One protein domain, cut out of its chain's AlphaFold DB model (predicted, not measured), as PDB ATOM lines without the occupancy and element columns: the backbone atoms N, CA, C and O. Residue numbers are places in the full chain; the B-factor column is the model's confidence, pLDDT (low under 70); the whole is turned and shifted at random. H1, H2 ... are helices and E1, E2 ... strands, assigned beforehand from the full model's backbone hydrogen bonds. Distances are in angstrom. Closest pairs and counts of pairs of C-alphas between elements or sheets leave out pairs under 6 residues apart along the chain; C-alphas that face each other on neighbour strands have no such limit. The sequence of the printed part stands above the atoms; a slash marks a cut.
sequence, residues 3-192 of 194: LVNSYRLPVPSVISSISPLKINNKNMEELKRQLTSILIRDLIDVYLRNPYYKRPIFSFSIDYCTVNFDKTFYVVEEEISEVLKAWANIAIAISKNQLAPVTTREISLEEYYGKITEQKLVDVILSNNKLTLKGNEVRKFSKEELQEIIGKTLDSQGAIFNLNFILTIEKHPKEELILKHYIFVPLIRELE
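This is residues 3 to 192 of the 194 residues of an uncharacterized protein of Thermococcus barophilus (UniProt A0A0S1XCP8). A twisted sheet of seven strands curls round one long helix, H2, with a second long helix, H1, side by side with part of H2 on the same face. On the opposite face H3 crosses over the short strands E2 and E3, and H5 packs on the same face beside the strands, over none of them, making three layers, helices on both faces of a sheet. The 190 printed residues hold five named helices and seven named strands, in the order E1 H1 E2 E3 H2 E4 H3 E5 H4 H5 E6 E7; the mixed sheet runs E1 E4 E6 E7 E2 E3 E5. The class is mixed, helices and strands, and the whole is compact, with a radius of gyration of the C-alphas of 17.5 A and spans of 51 by 36 by 29 A.

E1, residues 3 to 10, begins at C-alpha 3 (-4.962, 56.328, -58.305). H1, residues 25 to 46, is 31.7 A long. E2, residues 57 to 61, and E3, residues 64 to 68, form a hairpin. H2, residues 72 to 98, is 38.5 A long and begins at C-alpha 72 (-1.946, 36.880, -50.506). E4, residues 102 to 114, is 35.1 A long and bends by 51 degrees at residue 105. H3, residues 119 to 128, E5, residues 132 to 134, H4, residues 136 to 139, and H5, residues 143 to 155, follow. E6, residues 158 to 169, 35.2 A, and E7, residues 172 to 186, 39.5 A, form a hairpin ending at C-alpha 186 (3.281, 45.801, -48.813).

E1 and E5 are the edge strands. E1 and E4 are antiparallel, with N 7 and O 109 2.8 A apart; so are E4 and E6, N 110 and O 162, 2.9 A; E6 and E7, N 163 and O 181, 2.8 A; E7 and E2, N 184 and O 58, 2.7 A; and E2 and E3, N 59 and O 66, 2.9 A. E3 and E5 are parallel, with N 67 and O 132 2.9 A apart. H2 touches H1 with residues 73 to 84 alone, closest at the C-alphas of Glu 77 and Thr 36, 5.7 A, at a steep tilt of 40 degrees, opposite ways. H1 lies over E4 and E6, at a height over the sheet of 9.3 A. On the opposite face H3 runs across E2 and E3; the C-alphas of Ile 125 and Cys 65 are its closest to E3, 6.6 A. H5, on the same face as H3, lies over none of the strands. H4 only grazes the sheet. In H1, H2, H3 and H5 every O i to N i+4 pair is within hydrogen-bond range; H4 is too short for one.

The C-alphas farthest apart, those of Ile 18 and Glu 144, are 52.5 A apart. The printed part has no cut. The link from E1 to H1, 14 residues, is long. Mean pLDDT of the printed part is 84.9; 15 residues are under 70, among them 16 to 19 and 46 to 49.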
ATOM      1  N   LEU A   3      -3.859  57.218 -57.933       86.94
ATOM      2  CA  LEU A   3      -4.962  56.328 -58.305       86.94
ATOM      3  C   LEU A   3      -4.539  55.577 -59.568       86.94
ATOM      4  O   LEU A   3      -4.105  56.202 -60.541       86.94
ATOM      5  N   VAL A   4      -4.610  54.255 -59.517       87.62
ATOM      6  CA  VAL A   4      -4.138  53.371 -60.585       87.62
ATOM      7  C   VAL A   4      -5.331  52.850 -61.357       87.62
ATOM      8  O   VAL A   4      -5.423  53.085 -62.558       87.62
ATOM      9  N   ASN A   5      -6.268  52.233 -60.640       89.62
ATOM     10  CA  ASN A   5      -7.479  51.657 -61.194       89.62
ATOM     11  C   ASN A   5      -8.701  52.080 -60.374       89.62
ATOM     12  O   ASN A   5      -8.618  52.326 -59.169       89.62
ATOM     13  N   SER A   6      -9.849  52.164 -61.044       93.12
ATOM     14  CA  SER A   6     -11.145  52.417 -60.421       93.12
ATOM     15  C   SER A   6     -12.206  51.588 -61.133       93.12
ATOM     16  O   SER A   6     -12.370  51.687 -62.351       93.12
ATOM     17  N   TYR A   7     -12.919  50.769 -60.368       92.62
ATOM     18  CA  TYR A   7     -13.982  49.905 -60.856       92.62
ATOM     19  C   TYR A   7     -15.284  50.219 -60.143       92.62
ATOM     20  O   TYR A   7     -15.310  50.512 -58.948       92.62
ATOM     21  N   ARG A   8     -16.372  50.092 -60.895       90.88
ATOM     22  CA  ARG A   8     -17.739  50.207 -60.403       90.88
ATOM     23  C   ARG A   8     -18.477  48.945 -60.793       90.88
ATOM     24  O   ARG A   8     -18.692  48.691 -61.978       90.88
ATOM     25  N   LEU A   9     -18.794  48.128 -59.801       88.12
ATOM     26  CA  LEU A   9     -19.431  46.838 -60.009       88.12
ATOM     27  C   LEU A   9     -20.915  46.963 -59.672       88.12
ATOM     28  O   LEU A   9     -21.247  47.281 -58.524       88.12
ATOM     29  N   PRO A  10     -21.816  46.721 -60.643       82.88
ATOM     30  CA  PRO A  10     -23.235  46.675 -60.359       82.88
ATOM     31  C   PRO A  10     -23.516  45.484 -59.453       82.88
ATOM     32  O   PRO A  10     -23.033  44.370 -59.671       82.88
ATOM     33  N   VAL A  11     -24.323  45.724 -58.432       80.38
ATOM     34  CA  VAL A  11     -24.623  44.706 -57.440       80.38
ATOM     35  C   VAL A  11     -25.937  43.998 -57.808       80.38
ATOM     36  O   VAL A  11     -26.980  44.650 -57.876       80.38
ATOM     37  N   PRO A  12     -25.941  42.669 -58.036       71.75
ATOM     38  CA  PRO A  12     -27.180  41.904 -58.188       71.75
ATOM     39  C   PRO A  12     -27.983  41.916 -56.879       71.75
ATOM     40  O   PRO A  12     -27.419  42.161 -55.826       71.75
ATOM     41  N   SER A  13     -29.282  41.597 -56.890       74.38
ATOM     42  CA  SER A  13     -30.101  41.589 -55.658       74.38
ATOM     43  C   SER A  13     -29.525  40.628 -54.603       74.38
ATOM     44  O   SER A  13     -29.768  39.418 -54.654       74.38
ATOM     45  N   VAL A  14     -28.734  41.154 -53.664       68.88
ATOM     46  CA  VAL A  14     -28.060  40.377 -52.610       68.88
ATOM     47  C   VAL A  14     -29.023  40.046 -51.474       68.88
ATOM     48  O   VAL A  14     -28.839  39.049 -50.785       68.88
ATOM     49  N   ILE A  15     -30.088  40.830 -51.312       72.94
ATOM     50  CA  ILE A  15     -31.132  40.622 -50.305       72.94
ATOM     51  C   ILE A  15     -32.438  40.275 -51.018       72.94
ATOM     52  O   ILE A  15     -32.758  40.860 -52.055       72.94
ATOM     53  N   SER A  16     -33.186  39.304 -50.493       65.62
ATOM     54  CA  SER A  16     -34.526  38.999 -50.989       65.62
ATOM     55  C   SER A  16     -35.478  40.162 -50.714       65.62
ATOM     56  O   SER A  16     -35.507  40.703 -49.616       65.62
ATOM     57  N   SER A  17     -36.321  40.498 -51.687       66.94
ATOM     58  CA  SER A  17     -37.422  41.456 -51.505       66.94
ATOM     59  C   SER A  17     -38.603  40.870 -50.720       66.94
ATOM     60  O   SER A  17     -39.492  41.600 -50.294       66.94
ATOM     61  N   ILE A  18     -38.620  39.547 -50.522       66.38
ATOM     62  CA  ILE A  18     -39.706  38.806 -49.877       66.38
ATOM     63  C   ILE A  18     -39.317  38.479 -48.434       66.38
ATOM     64  O   ILE A  18     -38.190  38.052 -48.175       66.38
ATOM     65  N   SER A  19     -40.265  38.658 -47.508       66.88
ATOM     66  CA  SER A  19     -40.107  38.302 -46.097       66.88
ATOM     67  C   SER A  19     -40.132  36.775 -45.892       66.88
ATOM     68  O   SER A  19     -40.996  36.107 -46.462       66.88
ATOM     69  N   PRO A  20     -39.239  36.201 -45.064       70.69
ATOM     70  CA  PRO A  20     -38.162  36.876 -44.340       70.69
ATOM     71  C   PRO A  20     -37.011  37.280 -45.271       70.69
ATOM     72  O   PRO A  20     -36.604  36.494 -46.127       70.69
ATOM     73  N   LEU A  21     -36.455  38.478 -45.047       79.31
ATOM     74  CA  LEU A  21     -35.260  38.957 -45.751       79.31
ATOM     75  C   LEU A  21     -34.121  37.943 -45.590       79.31
ATOM     76  O   LEU A  21     -33.743  37.596 -44.466       79.31
ATOM     77  N   LYS A  22     -33.578  37.479 -46.713       82.06
ATOM     78  CA  LYS A  22     -32.499  36.494 -46.785       82.06
ATOM     79  C   LYS A  22     -31.407  36.969 -47.727       82.06
ATOM     80  O   LYS A  22     -31.686  37.620 -48.731       82.06
ATOM     81  N   ILE A  23     -30.173  36.586 -47.414       84.00
ATOM     82  CA  ILE A  23     -29.038  36.762 -48.316       84.00
ATOM     83  C   ILE A  23     -29.195  35.778 -49.476       84.00
ATOM     84  O   ILE A  23     -29.391  34.576 -49.276       84.00
ATOM     85  N   ASN A  24     -29.101  36.280 -50.702       85.69
ATOM     86  CA  ASN A  24     -28.984  35.453 -51.887       85.69
ATOM     87  C   ASN A  24     -27.534  34.971 -52.018       85.69
ATOM     88  O   ASN A  24     -26.694  35.635 -52.624       85.69
ATOM     89  N   ASN A  25     -27.256  33.793 -51.458       86.50
ATOM     90  CA  ASN A  25     -25.911  33.215 -51.434       86.50
ATOM     91  C   ASN A  25     -25.306  33.029 -52.834       86.50
ATOM     92  O   ASN A  25     -24.104  33.184 -52.993       86.50
ATOM     93  N   LYS A  26     -26.117  32.754 -53.867       88.25
ATOM     94  CA  LYS A  26     -25.607  32.618 -55.241       88.25
ATOM     95  C   LYS A  26     -25.045  33.945 -55.755       88.25
ATOM     96  O   LYS A  26     -23.947  33.978 -56.300       88.25
ATOM     97  N   ASN A  27     -25.793  35.028 -55.562       87.44
ATOM     98  CA  ASN A  27     -25.358  36.369 -55.950       87.44
ATOM     99  C   ASN A  27     -24.161  36.836 -55.112       87.44
ATOM    100  O   ASN A  27     -23.273  37.505 -55.632       87.44
ATOM    101  N   MET A  28     -24.122  36.444 -53.837       88.81
ATOM    102  CA  MET A  28     -23.004  36.736 -52.947       88.81
ATOM    103  C   MET A  28     -21.704  36.066 -53.403       88.81
ATOM    104  O   MET A  28     -20.668  36.719 -53.495       88.81
ATOM    105  N   GLU A  29     -21.763  34.775 -53.726       90.62
ATOM    106  CA  GLU A  29     -20.605  34.022 -54.216       90.62
ATOM    107  C   GLU A  29     -20.105  34.549 -55.567       90.62
ATOM    108  O   GLU A  29     -18.897  34.627 -55.789       90.62
ATOM    109  N   GLU A  30     -21.016  34.972 -56.448       91.00
ATOM    110  CA  GLU A  30     -20.645  35.602 -57.717       91.00
ATOM    111  C   GLU A  30     -19.895  36.923 -57.498       91.00
ATOM    112  O   GLU A  30     -18.825  37.121 -58.073       91.00
ATOM    113  N   LEU A  31     -20.412  37.797 -56.628       90.81
ATOM    114  CA  LEU A  31     -19.746  39.053 -56.268       90.81
ATOM    115  C   LEU A  31     -18.379  38.816 -55.630       90.81
ATOM    116  O   LEU A  31     -17.412  39.474 -56.012       90.81
ATOM    117  N   LYS A  32     -18.285  37.854 -54.703       93.25
ATOM    118  CA  LYS A  32     -17.013  37.450 -54.091       93.25
ATOM    119  C   LYS A  32     -16.009  37.072 -55.173       93.25
ATOM    120  O   LYS A  32     -14.913  37.618 -55.207       93.25
ATOM    121  N   ARG A  33     -16.395  36.183 -56.094       93.12
ATOM    122  CA  ARG A  33     -15.521  35.731 -57.182       93.12
ATOM    123  C   ARG A  33     -15.057  36.891 -58.062       93.12
ATOM    124  O   ARG A  33     -13.878  36.947 -58.401       93.12
ATOM    125  N   GLN A  34     -15.960  37.800 -58.431       93.19
ATOM    126  CA  GLN A  34     -15.634  38.954 -59.273       93.19
ATOM    127  C   GLN A  34     -14.658  39.908 -58.581       93.19
ATOM    128  O   GLN A  34     -13.630  40.245 -59.168       93.19
ATOM    129  N   LEU A  35     -14.934  40.288 -57.331       93.44
ATOM    130  CA  LEU A  35     -14.055  41.158 -56.551       93.44
ATOM    131  C   LEU A  35     -12.680  40.519 -56.356       93.44
ATOM    132  O   LEU A  35     -11.675  41.132 -56.708       93.44
ATOM    133  N   THR A  36     -12.624  39.269 -55.886       93.25
ATOM    134  CA  THR A  36     -11.352  38.559 -55.689       93.25
ATOM    135  C   THR A  36     -10.571  38.485 -56.995       93.25
ATOM    136  O   THR A  36      -9.370  38.737 -57.006       93.25
ATOM    137  N   SER A  37     -11.239  38.192 -58.114       92.06
ATOM    138  CA  SER A  37     -10.584  38.122 -59.419       92.06
ATOM    139  C   SER A  37      -9.967  39.458 -59.833       92.06
ATOM    140  O   SER A  37      -8.827  39.454 -60.291       92.06
ATOM    141  N   ILE A  38     -10.673  40.579 -59.644       92.38
ATOM    142  CA  ILE A  38     -10.154  41.913 -59.975       92.38
ATOM    143  C   ILE A  38      -8.939  42.246 -59.107       92.38
ATOM    144  O   ILE A  38      -7.880  42.532 -59.654       92.38
ATOM    145  N   LEU A  39      -9.057  42.134 -57.778       91.06
ATOM    146  CA  LEU A  39      -7.955  42.482 -56.872       91.06
ATOM    147  C   LEU A  39      -6.717  41.620 -57.137       91.06
ATOM    148  O   LEU A  39      -5.602  42.132 -57.173       91.06
ATOM    149  N   ILE A  40      -6.898  40.312 -57.336       89.75
ATOM    150  CA  ILE A  40      -5.780  39.402 -57.599       89.75
ATOM    151  C   ILE A  40      -5.144  39.672 -58.956       89.75
ATOM    152  O   ILE A  40      -3.918  39.653 -59.046       89.75
ATOM    153  N   ARG A  41      -5.940  39.927 -60.000       89.38
ATOM    154  CA  ARG A  41      -5.400  40.269 -61.318       89.38
ATOM    155  C   ARG A  41      -4.579  41.550 -61.241       89.38
ATOM    156  O   ARG A  41      -3.435  41.541 -61.673       89.38
ATOM    157  N   ASP A  42      -5.121  42.598 -60.634       87.94
ATOM    158  CA  ASP A  42      -4.442  43.890 -60.542       87.94
ATOM    159  C   ASP A  42      -3.157  43.783 -59.698       87.94
ATOM    160  O   ASP A  42      -2.105  44.301 -60.074       87.94
ATOM    161  N   LEU A  43      -3.185  42.984 -58.624       84.81
ATOM    162  CA  LEU A  43      -1.983  42.634 -57.868       84.81
ATOM    163  C   LEU A  43      -0.929  41.903 -58.720       84.81
ATOM    164  O   LEU A  43       0.260  42.210 -58.592       84.81
ATOM    165  N   ILE A  44      -1.330  40.931 -59.549       83.44
ATOM    166  CA  ILE A  44      -0.428  40.163 -60.429       83.44
ATOM    167  C   ILE A  44       0.169  41.052 -61.518       83.44
ATOM    168  O   ILE A  44       1.383  41.025 -61.722       83.44
ATOM    169  N   ASP A  45      -0.677  41.828 -62.196       75.88
ATOM    170  CA  ASP A  45      -0.314  42.631 -63.365       75.88
ATOM    171  C   ASP A  45       0.763  43.663 -63.031       75.88
ATOM    172  O   ASP A  45       1.584  44.009 -63.884       75.88
ATOM    173  N   VAL A  46       0.789  44.135 -61.783       66.81
ATOM    174  CA  VAL A  46       1.711  45.193 -61.385       66.81
ATOM    175  C   VAL A  46       2.906  44.655 -60.598       66.81
ATOM    176  O   VAL A  46       4.031  45.055 -60.903       66.81
ATOM    177  N   TYR A  47       2.737  43.742 -59.628       63.12
ATOM    178  CA  TYR A  47       3.874  43.400 -58.751       63.12
ATOM    179  C   TYR A  47       3.931  41.999 -58.142       63.12
ATOM    180  O   TYR A  47       5.039  41.526 -57.853       63.12
ATOM    181  N   LEU A  48       2.815  41.300 -57.938       61.97
ATOM    182  CA  LEU A  48       2.855  39.917 -57.475       61.97
ATOM    183  C   LEU A  48       3.241  39.019 -58.647       61.97
ATOM    184  O   LEU A  48       2.395  38.396 -59.280       61.97
ATOM    185  N   ARG A  49       4.555  38.856 -58.860       62.34
ATOM    186  CA  ARG A  49       5.103  37.762 -59.687       62.34
ATOM    187  C   ARG A  49       4.449  36.421 -59.331       62.34
ATOM    188  O   ARG A  49       4.342  35.545 -60.182       62.34
ATOM    189  N   ASN A  50       4.046  36.268 -58.064       72.44
ATOM    190  CA  ASN A  50       3.261  35.149 -57.581       72.44
ATOM    191  C   ASN A  50       2.315  35.571 -56.422       72.44
ATOM    192  O   ASN A  50       2.803  35.941 -55.349       72.44
ATOM    193  N   PRO A  51       0.978  35.472 -56.576       73.81
ATOM    194  CA  PRO A  51       0.004  35.803 -55.525       73.81
ATOM    195  C   PRO A  51      -0.026  34.781 -54.372       73.81
ATOM    196  O   PRO A  51      -0.702  34.985 -53.362       73.81
ATOM    197  N   TYR A  52       0.711  33.673 -54.496       77.94
ATOM    198  CA  TYR A  52       0.859  32.657 -53.455       77.94
ATOM    199  C   TYR A  52       2.017  32.932 -52.492       77.94
ATOM    200  O   TYR A  52       2.269  32.116 -51.603       77.94
ATOM    201  N   TYR A  53       2.718  34.057 -52.642       82.62
ATOM    202  CA  TYR A  53       3.688  34.493 -51.644       82.62
ATOM    203  C   TYR A  53       2.991  34.990 -50.376       82.62
ATOM    204  O   TYR A  53       1.922  35.610 -50.421       82.62
ATOM    205  N   LYS A  54       3.620  34.672 -49.243       87.69
ATOM    206  CA  LYS A  54       3.233  35.150 -47.918       87.69
ATOM    207  C   LYS A  54       3.846  36.516 -47.671       87.69
ATOM    208  O   LYS A  54       5.024  36.725 -47.971       87.69
ATOM    209  N   ARG A  55       3.009  37.425 -47.177       88.62
ATOM    210  CA  ARG A  55       3.334  38.808 -46.823       88.62
ATOM    211  C   ARG A  55       2.407  39.241 -45.686       88.62
ATOM    212  O   ARG A  55       1.306  38.699 -45.599       88.62
ATOM    213  N   PRO A  56       2.804  40.214 -44.853       91.88
ATOM    214  CA  PRO A  56       1.944  40.771 -43.821       91.88
ATOM    215  C   PRO A  56       0.933  41.717 -44.476       91.88
ATOM    216  O   PRO A  56       1.251  42.851 -44.830       91.88
ATOM    217  N   ILE A  57      -0.283  41.231 -44.695       92.44
ATOM    218  CA  ILE A  57      -1.355  41.998 -45.332       92.44
ATOM    219  C   ILE A  57      -2.176  42.672 -44.250       92.44
ATOM    220  O   ILE A  57      -2.692  42.011 -43.348       92.44
ATOM    221  N   PHE A  58      -2.300  43.987 -44.360       92.06
ATOM    222  CA  PHE A  58      -3.115  44.783 -43.459       92.06
ATOM    223  C   PHE A  58      -4.523  44.910 -44.012       92.06
ATOM    224  O   PHE A  58      -4.715  45.444 -45.099       92.06
ATOM    225  N   SER A  59      -5.508  44.488 -43.231       92.31
ATOM    226  CA  SER A  59      -6.920  44.635 -43.566       92.31
ATOM    227  C   SER A  59      -7.597  45.440 -42.473       92.31
ATOM    228  O   SER A  59      -7.495  45.097 -41.291       92.31
ATOM    229  N   PHE A  60      -8.244  46.543 -42.835       89.94
ATOM    230  CA  PHE A  60      -8.808  47.450 -41.845       89.94
ATOM    231  C   PHE A  60     -10.088  48.140 -42.310       89.94
ATOM    232  O   PHE A  60     -10.343  48.360 -43.493       89.94
ATOM    233  N   SER A  61     -10.911  48.478 -41.329       86.94
ATOM    234  CA  SER A  61     -12.092  49.327 -41.433       86.94
ATOM    235  C   SER A  61     -12.186  50.148 -40.145       86.94
ATOM    236  O   SER A  61     -11.333  50.025 -39.272       86.94
ATOM    237  N   ILE A  62     -13.214  50.974 -39.989       81.44
ATOM    238  CA  ILE A  62     -13.367  51.813 -38.794       81.44
ATOM    239  C   ILE A  62     -13.456  50.990 -37.494       81.44
ATOM    240  O   ILE A  62     -12.955  51.421 -36.459       81.44
ATOM    241  N   ASP A  63     -14.012  49.778 -37.572       78.44
ATOM    242  CA  ASP A  63     -14.285  48.932 -36.405       78.44
ATOM    243  C   ASP A  63     -13.227  47.846 -36.154       78.44
ATOM    244  O   ASP A  63     -13.251  47.197 -35.108       78.44
ATOM    245  N   TYR A  64     -12.301  47.606 -37.090       84.44
ATOM    246  CA  TYR A  64     -11.315  46.533 -36.937       84.44
ATOM    247  C   TYR A  64     -10.020  46.772 -37.710       84.44
ATOM    248  O   TYR A  64      -9.998  47.421 -38.754       84.44
ATOM    249  N   CYS A  65      -8.937  46.176 -37.209       88.25
ATOM    250  CA  CYS A  65      -7.657  46.089 -37.900       88.25
ATOM    251  C   CYS A  65      -7.040  44.707 -37.674       88.25
ATOM    252  O   CYS A  65      -6.899  44.243 -36.535       88.25
ATOM    253  N   THR A  66      -6.673  44.068 -38.780       91.12
ATOM    254  CA  THR A  66      -6.104  42.726 -38.822       91.12
ATOM    255  C   THR A  66      -4.815  42.739 -39.634       91.12
ATOM    256  O   THR A  66      -4.752  43.359 -40.694       91.12
ATOM    257  N   VAL A  67      -3.808  42.006 -39.161       92.81
ATOM    258  CA  VAL A  67      -2.608  41.673 -39.935       92.81
ATOM    259  C   VAL A  67      -2.619  40.184 -40.220       92.81
ATOM    260  O   VAL A  67      -2.604  39.359 -39.303       92.81
ATOM    261  N   ASN A  68      -2.666  39.848 -41.500       93.94
ATOM    262  CA  ASN A  68      -2.706  38.483 -41.991       93.94
ATOM    263  C   ASN A  68      -1.321  38.071 -42.500       93.94
ATOM    264  O   ASN A  68      -0.764  38.734 -43.369       93.94
ATOM    265  N   PHE A  69      -0.793  36.955 -41.997       91.06
ATOM    266  CA  PHE A  69       0.496  36.379 -42.403       91.06
ATOM    267  C   PHE A  69       0.320  35.099 -43.236       91.06
ATOM    268  O   PHE A  69       1.025  34.105 -43.058       91.06
ATOM    269  N   ASP A  70      -0.668  35.099 -44.126       90.19
ATOM    270  CA  ASP A  70      -0.949  33.983 -45.025       90.19
ATOM    271  C   ASP A  70      -0.720  34.367 -46.490       90.19
ATOM    272  O   ASP A  70      -0.279  35.472 -46.818       90.19
ATOM    273  N   LYS A  71      -0.930  33.412 -47.399       89.62
ATOM    274  CA  LYS A  71      -0.734  33.663 -48.832       89.62
ATOM    275  C   LYS A  71      -1.705  34.736 -49.310       89.62
ATOM    276  O   LYS A  71      -2.902  34.635 -49.047       89.62
ATOM    277  N   THR A  72      -1.193  35.686 -50.090       88.19
ATOM    278  CA  THR A  72      -1.946  36.880 -50.506       88.19
ATOM    279  C   THR A  72      -3.299  36.555 -51.126       88.19
ATOM    280  O   THR A  72      -4.300  37.152 -50.745       88.19
ATOM    281  N   PHE A  73      -3.350  35.550 -52.005       89.81
ATOM    282  CA  PHE A  73      -4.604  35.084 -52.594       89.81
ATOM    283  C   PHE A  73      -5.675  34.722 -51.553       89.81
ATOM    284  O   PHE A  73      -6.799  35.209 -51.636       89.81
ATOM    285  N   TYR A  74      -5.320  33.894 -50.569       90.94
ATOM    286  CA  TYR A  74      -6.274  33.411 -49.567       90.94
ATOM    287  C   TYR A  74      -6.718  34.519 -48.622       90.94
ATOM    288  O   TYR A  74      -7.886  34.572 -48.261       90.94
ATOM    289  N   VAL A  75      -5.808  35.431 -48.275       91.88
ATOM    290  CA  VAL A  75      -6.146  36.585 -47.439       91.88
ATOM    291  C   VAL A  75      -7.146  37.494 -48.149       91.88
ATOM    292  O   VAL A  75      -8.159  37.858 -47.565       91.88
ATOM    293  N   VAL A  76      -6.896  37.837 -49.417       91.94
ATOM    294  CA  VAL A  76      -7.813  38.681 -50.198       91.94
ATOM    295  C   VAL A  76      -9.183  38.015 -50.331       91.94
ATOM    296  O   VAL A  76     -10.202  38.671 -50.128       91.94
ATOM    297  N   GLU A  77      -9.227  36.714 -50.629       93.81
ATOM    298  CA  GLU A  77     -10.486  35.972 -50.736       93.81
ATOM    299  C   GLU A  77     -11.267  35.938 -49.409       93.81
ATOM    300  O   GLU A  77     -12.484  36.156 -49.407       93.81
ATOM    301  N   GLU A  78     -10.584  35.685 -48.287       93.88
ATOM    302  CA  GLU A  78     -11.194  35.660 -46.954       93.88
ATOM    303  C   GLU A  78     -11.753  37.036 -46.574       93.88
ATOM    304  O   GLU A  78     -12.921  37.139 -46.200       93.88
ATOM    305  N   GLU A  79     -10.962  38.100 -46.724       92.88
ATOM    306  CA  GLU A  79     -11.376  39.456 -46.346       92.88
ATOM    307  C   GLU A  79     -12.555  39.947 -47.198       92.88
ATOM    308  O   GLU A  79     -13.513  40.495 -46.652       92.88
ATOM    309  N   ILE A  80     -12.560  39.664 -48.508       93.38
ATOM    310  CA  ILE A  80     -13.706  39.963 -49.383       93.38
ATOM    311  C   ILE A  80     -14.954  39.200 -48.925       93.38
ATOM    312  O   ILE A  80     -16.043  39.772 -48.876       93.38
ATOM    313  N   SER A  81     -14.820  37.917 -48.576       93.00
ATOM    314  CA  SER A  81     -15.934  37.118 -48.052       93.00
ATOM    315  C   SER A  81     -16.507  37.725 -46.767       93.00
ATOM    316  O   SER A  81     -17.726  37.865 -46.638       93.00
ATOM    317  N   GLU A  82     -15.649  38.085 -45.814       91.94
ATOM    318  CA  GLU A  82     -16.083  38.611 -44.520       91.94
ATOM    319  C   GLU A  82     -16.731  39.995 -44.647       91.94
ATOM    320  O   GLU A  82     -17.827  40.202 -44.114       91.94
ATOM    321  N   VAL A  83     -16.145  40.911 -45.428       91.25
ATOM    322  CA  VAL A  83     -16.738  42.243 -45.631       91.25
ATOM    323  C   VAL A  83     -18.074  42.166 -46.374       91.25
ATOM    324  O   VAL A  83     -19.022  42.862 -46.009       91.25
ATOM    325  N   LEU A  84     -18.203  41.269 -47.357       91.00
ATOM    326  CA  LEU A  84     -19.452  41.056 -48.088       91.00
ATOM    327  C   LEU A  84     -20.571  40.528 -47.179       91.00
ATOM    328  O   LEU A  84     -21.709  41.002 -47.247       91.00
ATOM    329  N   LYS A  85     -20.260  39.569 -46.298       90.44
ATOM    330  CA  LYS A  85     -21.218  39.075 -45.296       90.44
ATOM    331  C   LYS A  85     -21.615  40.181 -44.323       90.44
ATOM    332  O   LYS A  85     -22.805  40.339 -44.049       90.44
ATOM    333  N   ALA A  86     -20.645  40.940 -43.809       89.19
ATOM    334  CA  ALA A  86     -20.896  42.044 -42.886       89.19
ATOM    335  C   ALA A  86     -21.823  43.089 -43.519       89.19
ATOM    336  O   ALA A  86     -22.858  43.433 -42.948       89.19
ATOM    337  N   TRP A  87     -21.512  43.507 -44.742       88.44
ATOM    338  CA  TRP A  87     -22.326  44.428 -45.524       88.44
ATOM    339  C   TRP A  87     -23.759  43.925 -45.747       88.44
ATOM    340  O   TRP A  87     -24.715  44.662 -45.496       88.44
ATOM    341  N   ALA A  88     -23.940  42.663 -46.144       88.44
ATOM    342  CA  ALA A  88     -25.272  42.092 -46.336       88.44
ATOM    343  C   ALA A  88     -26.079  42.014 -45.033       88.44
ATOM    344  O   ALA A  88     -27.275  42.311 -45.024       88.44
ATOM    345  N   ASN A  89     -25.427  41.661 -43.924       89.12
ATOM    346  CA  ASN A  89     -26.059  41.629 -42.607       89.12
ATOM    347  C   ASN A  89     -26.482  43.031 -42.148       89.12
ATOM    348  O   ASN A  89     -27.603  43.191 -41.660       89.12
ATOM    349  N   ILE A  90     -25.633  44.044 -42.353       88.38
ATOM    350  CA  ILE A  90     -25.952  45.451 -42.069       88.38
ATOM    351  C   ILE A  90     -27.170  45.889 -42.884       88.38
ATOM    352  O   ILE A  90     -28.124  46.435 -42.332       88.38
ATOM    353  N   ALA A  91     -27.187  45.593 -44.180       86.31
ATOM    354  CA  ALA A  91     -28.294  45.960 -45.050       86.31
ATOM    355  C   ALA A  91     -29.615  45.261 -44.662       86.31
ATOM    356  O   ALA A  91     -30.667  45.903 -44.662       86.31
ATOM    357  N   ILE A  92     -29.580  43.992 -44.231       87.69
ATOM    358  CA  ILE A  92     -30.755  43.308 -43.656       87.69
ATOM    359  C   ILE A  92     -31.202  43.976 -42.351       87.69
ATOM    360  O   ILE A  92     -32.401  44.185 -42.157       87.69
ATOM    361  N   ALA A  93     -30.270  44.298 -41.452       87.50
ATOM    362  CA  ALA A  93     -30.581  44.921 -40.167       87.50
ATOM    363  C   ALA A  93     -31.234  46.299 -40.351       87.50
ATOM    364  O   ALA A  93     -32.268  46.578 -39.743       87.50
ATOM    365  N   ILE A  94     -30.689  47.125 -41.247       84.88
ATOM    366  CA  ILE A  94     -31.252  48.432 -41.599       84.88
ATOM    367  C   ILE A  94     -32.639  48.268 -42.217       84.88
ATOM    368  O   ILE A  94     -33.568  48.944 -41.785       84.88
ATOM    369  N   SER A  95     -32.797  47.348 -43.172       82.75
ATOM    370  CA  SER A  95     -34.083  47.101 -43.834       82.75
ATOM    371  C   SER A  95     -35.182  46.718 -42.834       82.75
ATOM    372  O   SER A  95     -36.290  47.257 -42.876       82.75
ATOM    373  N   LYS A  96     -34.854  45.863 -41.851       84.56
ATOM    374  CA  LYS A  96     -35.765  45.510 -40.749       84.56
ATOM    375  C   LYS A  96     -36.087  46.703 -39.851       84.56
ATOM    376  O   LYS A  96     -37.255  46.929 -39.556       84.56
ATOM    377  N   ASN A  97     -35.074  47.459 -39.426       85.25
ATOM    378  CA  ASN A  97     -35.247  48.568 -38.483       85.25
ATOM    379  C   ASN A  97     -36.015  49.748 -39.091       85.25
ATOM    380  O   ASN A  97     -36.804  50.390 -38.404       85.25
ATOM    381  N   GLN A  98     -35.790  50.036 -40.372       81.06
ATOM    382  CA  GLN A  98     -36.439  51.138 -41.085       81.06
ATOM    383  C   GLN A  98     -37.779  50.737 -41.714       81.06
ATOM    384  O   GLN A  98     -38.479  51.605 -42.240       81.06
ATOM    385  N   LEU A  99     -38.130  49.443 -41.666       77.25
ATOM    386  CA  LEU A  99     -39.291  48.855 -42.343       77.25
ATOM    387  C   LEU A  99     -39.364  49.266 -43.825       77.25
ATOM    388  O   LEU A  99     -40.443  49.513 -44.362       77.25
ATOM    389  N   ALA A 100     -38.205  49.376 -44.476       75.19
ATOM    390  CA  ALA A 100     -38.064  49.856 -45.846       75.19
ATOM    391  C   ALA A 100     -36.985  49.043 -46.571       75.19
ATOM    392  O   ALA A 100     -35.944  48.771 -45.969       75.19
ATOM    393  N   PRO A 101     -37.178  48.681 -47.852       76.50
ATOM    394  CA  PRO A 101     -36.154  47.968 -48.598       76.50
ATOM    395  C   PRO A 101     -34.848  48.769 -48.677       76.50
ATOM    396  O   PRO A 101     -34.838  49.996 -48.819       76.50
ATOM    397  N   VAL A 102     -33.732  48.048 -48.591       77.81
ATOM    398  CA  VAL A 102     -32.390  48.587 -48.819       77.81
ATOM    399  C   VAL A 102     -31.921  48.064 -50.163       77.81
ATOM    400  O   VAL A 102     -31.855  46.853 -50.379       77.81
ATOM    401  N   THR A 103     -31.592  48.983 -51.062       72.75
ATOM    402  CA  THR A 103     -31.016  48.649 -52.361       72.75
ATOM    403  C   THR A 103     -29.503  48.741 -52.279       72.75
ATOM    404  O   THR A 103     -28.929  49.734 -51.830       72.75
ATOM    405  N   THR A 104     -28.854  47.668 -52.703       71.19
ATOM    406  CA  THR A 104     -27.413  47.597 -52.884       71.19
ATOM    407  C   THR A 104     -27.136  47.942 -54.342       71.19
ATOM    408  O   THR A 104     -27.484  47.156 -55.222       71.19
ATOM    409  N   ARG A 105     -26.619  49.139 -54.624       72.31
ATOM    410  CA  ARG A 105     -26.519  49.622 -56.014       72.31
ATOM    411  C   ARG A 105     -25.189  49.267 -56.648       72.31
ATOM    412  O   ARG A 105     -25.141  48.777 -57.774       72.31
ATOM    413  N   GLU A 106     -24.120  49.515 -55.910       85.19
ATOM    414  CA  GLU A 106     -22.783  49.539 -56.470       85.19
ATOM    415  C   GLU A 106     -21.755  49.187 -55.397       85.19
ATOM    416  O   GLU A 106     -21.889  49.565 -54.228       85.19
ATOM    417  N   ILE A 107     -20.721  48.465 -55.813       89.62
ATOM    418  CA  ILE A 107     -19.470  48.356 -55.073       89.62
ATOM    419  C   ILE A 107     -18.423  49.090 -55.897       89.62
ATOM    420  O   ILE A 107     -18.174  48.728 -57.050       89.62
ATOM    421  N   SER A 108     -17.822  50.121 -55.311       92.25
ATOM    422  CA  SER A 108     -16.680  50.793 -55.925       92.25
ATOM    423  C   SER A 108     -15.394  50.202 -55.363       92.25
ATOM    424  O   SER A 108     -15.245  50.114 -54.140       92.25
ATOM    425  N   LEU A 109     -14.468  49.849 -56.242       93.50
ATOM    426  CA  LEU A 109     -13.124  49.416 -55.892       93.50
ATOM    427  C   LEU A 109     -12.133  50.425 -56.457       93.50
ATOM    428  O   LEU A 109     -12.110  50.660 -57.664       93.50
ATOM    429  N   GLU A 110     -11.301  50.991 -55.601       92.88
ATOM    430  CA  GLU A 110     -10.234  51.901 -56.006       92.88
ATOM    431  C   GLU A 110      -8.886  51.333 -55.587       92.88
ATOM    432  O   GLU A 110      -8.710  50.896 -54.449       92.88
ATOM    433  N   GLU A 111      -7.928  51.369 -56.503       90.81
ATOM    434  CA  GLU A 111      -6.565  50.922 -56.260       90.81
ATOM    435  C   GLU A 111      -5.605  52.105 -56.276       90.81
ATOM    436  O   GLU A 111      -5.591  52.924 -57.201       90.81
ATOM    437  N   TYR A 112      -4.739  52.151 -55.273       89.81
ATOM    438  CA  TYR A 112      -3.733  53.186 -55.132       89.81
ATOM    439  C   TYR A 112      -2.362  52.601 -54.828       89.81
ATOM    440  O   TYR A 112      -2.247  51.647 -54.061       89.81
ATOM    441  N   TYR A 113      -1.314  53.262 -55.324       87.81
ATOM    442  CA  TYR A 113       0.069  52.960 -54.944       87.81
ATOM    443  C   TYR A 113       0.691  54.065 -54.101       87.81
ATOM    444  O   TYR A 113       0.622  55.263 -54.428       87.81
ATOM    445  N   GLY A 114       1.318  53.646 -53.003       86.81
ATOM    446  CA  GLY A 114       2.036  54.518 -52.084       86.81
ATOM    447  C   GLY A 114       2.025  54.003 -50.649       86.81
ATOM    448  O   GLY A 114       1.853  52.816 -50.399       86.81
ATOM    449  N   LYS A 115       2.249  54.917 -49.705       86.00
ATOM    450  CA  LYS A 115       2.090  54.652 -48.270       86.00
ATOM    451  C   LYS A 115       0.619  54.750 -47.870       86.00
ATOM    452  O   LYS A 115      -0.138  55.449 -48.544       86.00
ATOM    453  N   ILE A 116       0.245  54.122 -46.756       81.19
ATOM    454  CA  ILE A 116      -1.097  54.238 -46.174       81.19
ATOM    455  C   ILE A 116      -1.390  55.715 -45.864       81.19
ATOM    456  O   ILE A 116      -0.729  56.341 -45.039       81.19
ATOM    457  N   THR A 117      -2.373  56.306 -46.548       66.06
ATOM    458  CA  THR A 117      -2.788  57.707 -46.323       66.06
ATOM    459  C   THR A 117      -3.700  57.868 -45.123       66.06
ATOM    460  O   THR A 117      -3.692  58.911 -44.475       66.06
ATOM    461  N   GLU A 118      -4.446  56.820 -44.792       68.19
ATOM    462  CA  GLU A 118      -5.315  56.751 -43.620       68.19
ATOM    463  C   GLU A 118      -4.517  56.416 -42.352       68.19
ATOM    464  O   GLU A 118      -5.027  55.770 -41.446       68.19
ATOM    465  N   GLN A 119      -3.256  56.859 -42.268       69.75
ATOM    466  CA  GLN A 119      -2.384  56.568 -41.130       69.75
ATOM    467  C   GLN A 119      -3.031  57.019 -39.820       69.75
ATOM    468  O   GLN A 119      -3.021  56.271 -38.862       69.75
ATOM    469  N   LYS A 120      -3.717  58.171 -39.804       71.19
ATOM    470  CA  LYS A 120      -4.471  58.625 -38.624       71.19
ATOM    471  C   LYS A 120      -5.596  57.668 -38.228       71.19
ATOM    472  O   LYS A 120      -5.808  57.454 -37.044       71.19
ATOM    473  N   LEU A 121      -6.330  57.122 -39.198       70.31
ATOM    474  CA  LEU A 121      -7.371  56.129 -38.935       70.31
ATOM    475  C   LEU A 121      -6.739  54.836 -38.416       70.31
ATOM    476  O   LEU A 121      -7.210  54.293 -37.427       70.31
ATOM    477  N   VAL A 122      -5.649  54.381 -39.036       72.25
ATOM    478  CA  VAL A 122      -4.884  53.219 -38.574       72.25
ATOM    479  C   VAL A 122      -4.373  53.442 -37.153       72.25
ATOM    480  O   VAL A 122      -4.593  52.583 -36.311       72.25
ATOM    481  N   ASP A 123      -3.797  54.600 -36.842       73.88
ATOM    482  CA  ASP A 123      -3.301  54.953 -35.510       73.88
ATOM    483  C   ASP A 123      -4.442  54.962 -34.479       73.88
ATOM    484  O   ASP A 123      -4.290  54.412 -33.391       73.88
ATOM    485  N   VAL A 124      -5.607  55.521 -34.833       70.12
ATOM    486  CA  VAL A 124      -6.821  55.509 -33.994       70.12
ATOM    487  C   VAL A 124      -7.329  54.084 -33.769       70.12
ATOM    488  O   VAL A 124      -7.730  53.735 -32.658       70.12
ATOM    489  N   ILE A 125      -7.322  53.239 -34.800       69.81
ATOM    490  CA  ILE A 125      -7.742  51.844 -34.663       69.81
ATOM    491  C   ILE A 125      -6.727  51.075 -33.815       69.81
ATOM    492  O   ILE A 125      -7.129  50.325 -32.937       69.81
ATOM    493  N   LEU A 126      -5.427  51.279 -34.019       74.38
ATOM    494  CA  LEU A 126      -4.374  50.636 -33.235       74.38
ATOM    495  C   LEU A 126      -4.368  51.104 -31.772       74.38
ATOM    496  O   LEU A 126      -3.973  50.331 -30.900       74.38
ATOM    497  N   SER A 127      -4.812  52.334 -31.485       72.06
ATOM    498  CA  SER A 127      -4.923  52.847 -30.116       72.06
ATOM    499  C   SER A 127      -6.185  52.370 -29.392       72.06
ATOM    500  O   SER A 127      -6.145  52.178 -28.177       72.06
ATOM    501  N   ASN A 128      -7.299  52.199 -30.114       63.69
ATOM    502  CA  ASN A 128      -8.616  51.923 -29.522       63.69
ATOM    503  C   ASN A 128      -9.049  50.456 -29.628       63.69
ATOM    504  O   ASN A 128      -9.832  49.989 -28.803       63.69
ATOM    505  N   ASN A 129      -8.543  49.727 -30.620       62.03
ATOM    506  CA  ASN A 129      -8.875  48.334 -30.878       62.03
ATOM    507  C   ASN A 129      -7.640  47.445 -30.730       62.03
ATOM    508  O   ASN A 129      -6.502  47.828 -30.994       62.03
ATOM    509  N   LYS A 130      -7.875  46.196 -30.326       73.00
ATOM    510  CA  LYS A 130      -6.817  45.193 -30.273       73.00
ATOM    511  C   LYS A 130      -6.496  44.742 -31.698       73.00
ATOM    512  O   LYS A 130      -7.317  44.082 -32.332       73.00
ATOM    513  N   LEU A 131      -5.294  45.072 -32.170       85.56
ATOM    514  CA  LEU A 131      -4.751  44.537 -33.416       85.56
ATOM    515  C   LEU A 131      -4.858  43.008 -33.410       85.56
ATOM    516  O   LEU A 131      -4.339  42.342 -32.509       85.56
ATOM    517  N   THR A 132      -5.547  42.460 -34.407       90.12
ATOM    518  CA  THR A 132      -5.714  41.012 -34.542       90.12
ATOM    519  C   THR A 132      -4.653  40.470 -35.487       90.12
ATOM    520  O   THR A 132      -4.505  40.955 -36.603       90.12
ATOM    521  N   LEU A 133      -3.906  39.459 -35.048       91.00
ATOM    522  CA  LEU A 133      -2.901  38.792 -35.875       91.00
ATOM    523  C   LEU A 133      -3.441  37.426 -36.302       91.00
ATOM    524  O   LEU A 133      -3.859  36.634 -35.454       91.00
ATOM    525  N   LYS A 134      -3.433  37.154 -37.607       92.00
ATOM    526  CA  LYS A 134      -3.918  35.907 -38.209       92.00
ATOM    527  C   LYS A 134      -2.814  35.204 -39.001       92.00
ATOM    528  O   LYS A 134      -1.932  35.844 -39.568       92.00
ATOM    529  N   GLY A 135      -2.909  33.880 -39.077       89.19
ATOM    530  CA  GLY A 135      -1.997  33.021 -39.835       89.19
ATOM    531  C   GLY A 135      -1.022  32.236 -38.957       89.19
ATOM    532  O   GLY A 135      -0.756  32.575 -37.802       89.19
ATOM    533  N   ASN A 136      -0.489  31.144 -39.506       85.50
ATOM    534  CA  ASN A 136       0.392  30.230 -38.764       85.50
ATOM    535  C   ASN A 136       1.725  30.871 -38.356       85.50
ATOM    536  O   ASN A 136       2.320  30.460 -37.360       85.50
ATOM    537  N   GLU A 137       2.177  31.875 -39.106       83.12
ATOM    538  CA  GLU A 137       3.429  32.585 -38.845       83.12
ATOM    539  C   GLU A 137       3.414  33.341 -37.513       83.12
ATOM    540  O   GLU A 137       4.437  33.428 -36.842       83.12
ATOM    541  N   VAL A 138       2.239  33.765 -37.037       87.12
ATOM    542  CA  VAL A 138       2.084  34.444 -35.739       87.12
ATOM    543  C   VAL A 138       2.626  33.603 -34.578       87.12
ATOM    544  O   VAL A 138       3.067  34.145 -33.573       87.12
ATOM    545  N   ARG A 139       2.613  32.269 -34.704       87.88
ATOM    546  CA  ARG A 139       3.132  31.352 -33.674       87.88
ATOM    547  C   ARG A 139       4.646  31.149 -33.744       87.88
ATOM    548  O   ARG A 139       5.199  30.540 -32.833       87.88
ATOM    549  N   LYS A 140       5.286  31.568 -34.838       89.38
ATOM    550  CA  LYS A 140       6.719  31.367 -35.079       89.38
ATOM    551  C   LYS A 140       7.561  32.558 -34.642       89.38
ATOM    552  O   LYS A 140       8.711  32.358 -34.275       89.38
ATOM    553  N   PHE A 141       6.985  33.754 -34.674       88.75
ATOM    554  CA  PHE A 141       7.656  34.988 -34.289       88.75
ATOM    555  C   PHE A 141       7.390  35.343 -32.826       88.75
ATOM    556  O   PHE A 141       6.299  35.130 -32.289       88.75
ATOM    557  N   SER A 142       8.401  35.921 -32.190       91.62
ATOM    558  CA  SER A 142       8.267  36.629 -30.922       91.62
ATOM    559  C   SER A 142       7.389  37.872 -31.077       91.62
ATOM    560  O   SER A 142       7.098  38.348 -32.179       91.62
ATOM    561  N   LYS A 143       6.953  38.431 -29.948       89.88
ATOM    562  CA  LYS A 143       6.135  39.645 -29.950       89.88
ATOM    563  C   LYS A 143       6.905  40.833 -30.534       89.88
ATOM    564  O   LYS A 143       6.317  41.642 -31.246       89.88
ATOM    565  N   GLU A 144       8.194  40.921 -30.235       90.94
ATOM    566  CA  GLU A 144       9.100  41.967 -30.699       90.94
ATOM    567  C   GLU A 144       9.294  41.887 -32.219       90.94
ATOM    568  O   GLU A 144       9.133  42.894 -32.906       90.94
ATOM    569  N   GLU A 145       9.525  40.686 -32.762       91.44
ATOM    570  CA  GLU A 145       9.622  40.464 -34.215       91.44
ATOM    571  C   GLU A 145       8.314  40.814 -34.930       91.44
ATOM    572  O   GLU A 145       8.327  41.482 -35.962       91.44
ATOM    573  N   LEU A 146       7.164  40.422 -34.366       90.62
ATOM    574  CA  LEU A 146       5.860  40.785 -34.925       90.62
ATOM    575  C   LEU A 146       5.671  42.303 -34.958       90.62
ATOM    576  O   LEU A 146       5.212  42.835 -35.968       90.62
ATOM    577  N   GLN A 147       6.040  43.007 -33.885       89.12
ATOM    578  CA  GLN A 147       5.972  44.467 -33.830       89.12
ATOM    579  C   GLN A 147       6.895  45.127 -34.858       89.12
ATOM    580  O   GLN A 147       6.479  46.085 -35.510       89.12
ATOM    581  N   GLU A 148       8.105  44.603 -35.048       90.69
ATOM    582  CA  GLU A 148       9.032  45.093 -36.067       90.69
ATOM    583  C   GLU A 148       8.466  44.897 -37.481       90.69
ATOM    584  O   GLU A 148       8.463  45.834 -38.282       90.69
ATOM    585  N   ILE A 149       7.935  43.707 -37.783       91.62
ATOM    586  CA  ILE A 149       7.319  43.404 -39.082       91.62
ATOM    587  C   ILE A 149       6.128  44.332 -39.341       91.62
ATOM    588  O   ILE A 149       5.997  44.887 -40.434       91.62
ATOM    589  N   ILE A 150       5.274  44.533 -38.337       90.00
ATOM    590  CA  ILE A 150       4.132  45.447 -38.406       90.00
ATOM    591  C   ILE A 150       4.598  46.879 -38.684       90.00
ATOM    592  O   ILE A 150       4.087  47.501 -39.615       90.00
ATOM    593  N   GLY A 151       5.587  47.377 -37.937       88.69
ATOM    594  CA  GLY A 151       6.146  48.714 -38.139       88.69
ATOM    595  C   GLY A 151       6.683  48.896 -39.559       88.69
ATOM    596  O   GLY A 151       6.252  49.798 -40.276       88.69
ATOM    597  N   LYS A 152       7.517  47.956 -40.026       90.62
ATOM    598  CA  LYS A 152       8.034  47.954 -41.405       90.62
ATOM    599  C   LYS A 152       6.919  47.939 -42.443       90.62
ATOM    600  O   LYS A 152       7.033  48.605 -43.467       90.62
ATOM    601  N   THR A 153       5.850  47.187 -42.192       89.94
ATOM    602  CA  THR A 153       4.703  47.108 -43.102       89.94
ATOM    603  C   THR A 153       4.018  48.463 -43.226       89.94
ATOM    604  O   THR A 153       3.839  48.943 -44.345       89.94
ATOM    605  N   LEU A 154       3.702  49.109 -42.104       87.50
ATOM    606  CA  LEU A 154       3.039  50.415 -42.076       87.50
ATOM    607  C   LEU A 154       3.894  51.527 -42.708       87.50
ATOM    608  O   LEU A 154       3.367  52.390 -43.409       87.50
ATOM    609  N   ASP A 155       5.215  51.468 -42.535       87.94
ATOM    610  CA  ASP A 155       6.145  52.452 -43.103       87.94
ATOM    611  C   ASP A 155       6.429  52.250 -44.603       87.94
ATOM    612  O   ASP A 155       6.940  53.160 -45.282       87.94
ATOM    613  N   SER A 156       6.111  51.062 -45.125       89.12
ATOM    614  CA  SER A 156       6.422  50.657 -46.492       89.12
ATOM    615  C   SER A 156       5.519  51.308 -47.543       89.12
ATOM    616  O   SER A 156       4.419  51.793 -47.278       89.12
ATOM    617  N   GLN A 157       5.995  51.305 -48.790       89.25
ATOM    618  CA  GLN A 157       5.111  51.511 -49.932       89.25
ATOM    619  C   GLN A 157       4.411  50.199 -50.282       89.25
ATOM    620  O   GLN A 157       5.019  49.125 -50.266       89.25
ATOM    621  N   GLY A 158       3.140  50.304 -50.647       89.56
ATOM    622  CA  GLY A 158       2.326  49.163 -51.007       89.56
ATOM    623  C   GLY A 158       1.191  49.501 -51.965       89.56
ATOM    624  O   GLY A 158       1.039  50.641 -52.419       89.56
ATOM    625  N   ALA A 159       0.404  48.472 -52.261       89.50
ATOM    626  CA  ALA A 159      -0.880  48.596 -52.930       89.50
ATOM    627  C   ALA A 159      -1.989  48.717 -51.885       89.50
ATOM    628  O   ALA A 159      -2.027  47.942 -50.930       89.50
ATOM    629  N   ILE A 160      -2.873  49.695 -52.064       91.56
ATOM    630  CA  ILE A 160      -4.047  49.916 -51.220       91.56
ATOM    631  C   ILE A 160      -5.280  49.716 -52.090       91.56
ATOM    632  O   ILE A 160      -5.482  50.459 -53.051       91.56
ATOM    633  N   PHE A 161      -6.115  48.759 -51.709       92.38
ATOM    634  CA  PHE A 161      -7.439  48.551 -52.277       92.38
ATOM    635  C   PHE A 161      -8.472  49.124 -51.324       92.38
ATOM    636  O   PHE A 161      -8.597  48.665 -50.189       92.38
ATOM    637  N   ASN A 162      -9.200  50.131 -51.787       92.88
ATOM    638  CA  ASN A 162     -10.333  50.708 -51.087       92.88
ATOM    639  C   ASN A 162     -11.624  50.129 -51.675       92.88
ATOM    640  O   ASN A 162     -11.966  50.402 -52.827       92.88
ATOM    641  N   LEU A 163     -12.332  49.332 -50.880       93.88
ATOM    642  CA  LEU A 163     -13.645  48.793 -51.202       93.88
ATOM    643  C   LEU A 163     -14.709  49.637 -50.501       93.88
ATOM    644  O   LEU A 163     -14.809  49.624 -49.273       93.88
ATOM    645  N   ASN A 164     -15.532  50.338 -51.283       92.81
ATOM    646  CA  ASN A 164     -16.701  51.043 -50.766       92.81
ATOM    647  C   ASN A 164     -17.972  50.300 -51.189       92.81
ATOM    648  O   ASN A 164     -18.286  50.208 -52.379       92.81
ATOM    649  N   PHE A 165     -18.715  49.793 -50.208       90.19
ATOM    650  CA  PHE A 165     -19.997  49.130 -50.415       90.19
ATOM    651  C   PHE A 165     -21.124  50.122 -50.132       90.19
ATOM    652  O   PHE A 165     -21.302  50.552 -48.989       90.19
ATOM    653  N   ILE A 166     -21.876  50.490 -51.172       88.19
ATOM    654  CA  ILE A 166     -22.878  51.557 -51.097       88.19
ATOM    655  C   ILE A 166     -24.270  50.957 -50.880       88.19
ATOM    656  O   ILE A 166     -24.723  50.068 -51.613       88.19
ATOM    657  N   LEU A 167     -24.959  51.466 -49.863       85.31
ATOM    658  CA  LEU A 167     -26.328  51.122 -49.500       85.31
ATOM    659  C   LEU A 167     -27.224  52.352 -49.626       85.31
ATOM    660  O   LEU A 167     -26.909  53.412 -49.086       85.31
ATOM    661  N   THR A 168     -28.381  52.188 -50.267       83.75
ATOM    662  CA  THR A 168     -29.418  53.224 -50.338       83.75
ATOM    663  C   THR A 168     -30.716  52.686 -49.752       83.75
ATOM    664  O   THR A 168     -31.228  51.653 -50.193       83.75
ATOM    665  N   ILE A 169     -31.272  53.396 -48.772       82.56
ATOM    666  CA  ILE A 169     -32.564  53.067 -48.161       82.56
ATOM    667  C   ILE A 169     -33.661  53.695 -49.025       82.56
ATOM    668  O   ILE A 169     -33.639  54.902 -49.246       82.56
ATOM    669  N   GLU A 170     -34.647  52.925 -49.493       81.50
ATOM    670  CA  GLU A 170     -35.678  53.454 -50.409       81.50
ATOM    671  C   GLU A 170     -36.472  54.629 -49.824       81.50
ATOM    672  O   GLU A 170     -36.823  55.563 -50.542       81.50
ATOM    673  N   LYS A 171     -36.708  54.616 -48.507       81.81
ATOM    674  CA  LYS A 171     -37.382  55.701 -47.779       81.81
ATOM    675  C   LYS A 171     -36.561  56.999 -47.738       81.81
ATOM    676  O   LYS A 171     -37.134  58.081 -47.646       81.81
ATOM    677  N   HIS A 172     -35.236  56.889 -47.828       81.81
ATOM    678  CA  HIS A 172     -34.283  57.998 -47.773       81.81
ATOM    679  C   HIS A 172     -33.340  57.931 -48.985       81.81
ATOM    680  O   HIS A 172     -32.140  57.723 -48.834       81.81
ATOM    681  N   PRO A 173     -33.850  58.119 -50.216       79.12
ATOM    682  CA  PRO A 173     -33.094  57.832 -51.439       79.12
ATOM    683  C   PRO A 173     -31.932  58.805 -51.694       79.12
ATOM    684  O   PRO A 173     -31.157  58.595 -52.623       79.12
ATOM    685  N   LYS A 174     -31.842  59.885 -50.907       83.25
ATOM    686  CA  LYS A 174     -30.744  60.862 -50.926       83.25
ATOM    687  C   LYS A 174     -29.644  60.544 -49.908       83.25
ATOM    688  O   LYS A 174     -28.615  61.208 -49.925       83.25
ATOM    689  N   GLU A 175     -29.878  59.588 -49.014       80.81
ATOM    690  CA  GLU A 175     -28.923  59.183 -47.988       80.81
ATOM    691  C   GLU A 175     -28.256  57.879 -48.420       80.81
ATOM    692  O   GLU A 175     -28.912  56.862 -48.664       80.81
ATOM    693  N   GLU A 176     -26.931  57.926 -48.522       83.69
ATOM    694  CA  GLU A 176     -26.106  56.767 -48.829       83.69
ATOM    695  C   GLU A 176     -25.320  56.367 -47.588       83.69
ATOM    696  O   GLU A 176     -24.665  57.189 -46.944       83.69
ATOM    697  N   LEU A 177     -25.384  55.082 -47.261       85.00
ATOM    698  CA  LEU A 177     -24.548  54.482 -46.237       85.00
ATOM    699  C   LEU A 177     -23.415  53.745 -46.934       85.00
ATOM    700  O   LEU A 177     -23.649  52.899 -47.798       85.00
ATOM    701  N   ILE A 178     -22.186  54.083 -46.559       87.56
ATOM    702  CA  ILE A 178     -20.985  53.553 -47.193       87.56
ATOM    703  C   ILE A 178     -20.210  52.754 -46.156       87.56
ATOM    704  O   ILE A 178     -19.669  53.321 -45.205       87.56
ATOM    705  N   LEU A 179     -20.125  51.441 -46.362       88.50
ATOM    706  CA  LEU A 179     -19.173  50.614 -45.633       88.50
ATOM    707  C   LEU A 179     -17.838  50.670 -46.377       88.50
ATOM    708  O   LEU A 179     -17.754  50.228 -47.522       88.50
ATOM    709  N   LYS A 180     -16.811  51.226 -45.730       90.88
ATOM    710  CA  LYS A 180     -15.451  51.284 -46.275       90.88
ATOM    711  C   LYS A 180     -14.594  50.165 -45.709       90.88
ATOM    712  O   LYS A 180     -14.596  49.931 -44.497       90.88
ATOM    713  N   HIS A 181     -13.832  49.518 -46.572       92.56
ATOM    714  CA  HIS A 181     -12.866  48.505 -46.190       92.56
ATOM    715  C   HIS A 181     -11.588  48.662 -47.004       92.56
ATOM    716  O   HIS A 181     -11.633  48.914 -48.207       92.56
ATOM    717  N   TYR A 182     -10.453  48.502 -46.339       92.56
ATOM    718  CA  TYR A 182      -9.140  48.700 -46.920       92.56
ATOM    719  C   TYR A 182      -8.323  47.419 -46.816       92.56
ATOM    720  O   TYR A 182      -8.231  46.827 -45.741       92.56
ATOM    721  N   ILE A 183      -7.680  47.047 -47.920       93.31
ATOM    722  CA  ILE A 183      -6.667  45.991 -47.965       93.31
ATOM    723  C   ILE A 183      -5.359  46.629 -48.421       93.31
ATOM    724  O   ILE A 183      -5.267  47.158 -49.527       93.31
ATOM    725  N   PHE A 184      -4.346  46.579 -47.566       92.44
ATOM    726  CA  PHE A 184      -2.997  47.042 -47.842       92.44
ATOM    727  C   PHE A 184      -2.044  45.861 -47.990       92.44
ATOM    728  O   PHE A 184      -1.878  45.047 -47.079       92.44
ATOM    729  N   VAL A 185      -1.379  45.805 -49.140       91.38
ATOM    730  CA  VAL A 185      -0.371  44.796 -49.459       91.38
ATOM    731  C   VAL A 185       0.985  45.490 -49.589       91.38
ATOM    732  O   VAL A 185       1.176  46.262 -50.536       91.38
ATOM    733  N   PRO A 186       1.949  45.230 -48.685       90.69
ATOM    734  CA  PRO A 186       3.281  45.801 -48.813       90.69
ATOM    735  C   PRO A 186       3.980  45.259 -50.063       90.69
ATOM    736  O   PRO A 186       3.909  44.068 -50.397       90.69
ATOM    737  N   LEU A 187       4.689  46.149 -50.757       86.19
ATOM    738  CA  LEU A 187       5.417  45.822 -51.987       86.19
ATOM    739  C   LEU A 187       6.936  45.742 -51.779       86.19
ATOM    740  O   LEU A 187       7.680  45.528 -52.736       86.19
ATOM    741  N   ILE A 188       7.413  45.891 -50.541       86.81
ATOM    742  CA  ILE A 188       8.836  45.763 -50.222       86.81
ATOM    743  C   ILE A 188       9.259  44.292 -50.153       86.81
ATOM    744  O   ILE A 188       8.590  43.463 -49.540       86.81
ATOM    745  N   ARG A 189      10.401  43.973 -50.775       83.94
ATOM    746  CA  ARG A 189      10.901  42.592 -50.903       83.94
ATOM    747  C   ARG A 189      11.253  41.936 -49.572       83.94
ATOM    748  O   ARG A 189      11.144  40.728 -49.451       83.94
ATOM    749  N   GLU A 190      11.668  42.721 -48.583       86.44
ATOM    750  CA  GLU A 190      12.031  42.225 -47.246       86.44
ATOM    751  C   GLU A 190      10.845  41.613 -46.492       86.44
ATOM    752  O   GLU A 190      11.046  40.825 -45.576       86.44
ATOM    753  N   LEU A 191       9.617  41.970 -46.880       85.69
ATOM    754  CA  LEU A 191       8.388  41.410 -46.320       85.69
ATOM    755  C   LEU A 191       7.819  40.271 -47.176       85.69
ATOM    756  O   LEU A 191       6.712  39.796 -46.921       85.69
ATOM    757  N   GLU A 192       8.544  39.843 -48.211       80.12
ATOM    758  CA  GLU A 192       8.238  38.625 -48.952       80.12
ATOM    759  C   GLU A 192       8.800  37.417 -48.191       80.12
ATOM    760  O   GLU A 192       9.941  37.448 -47.743       80.12
TER     761      GLU A 192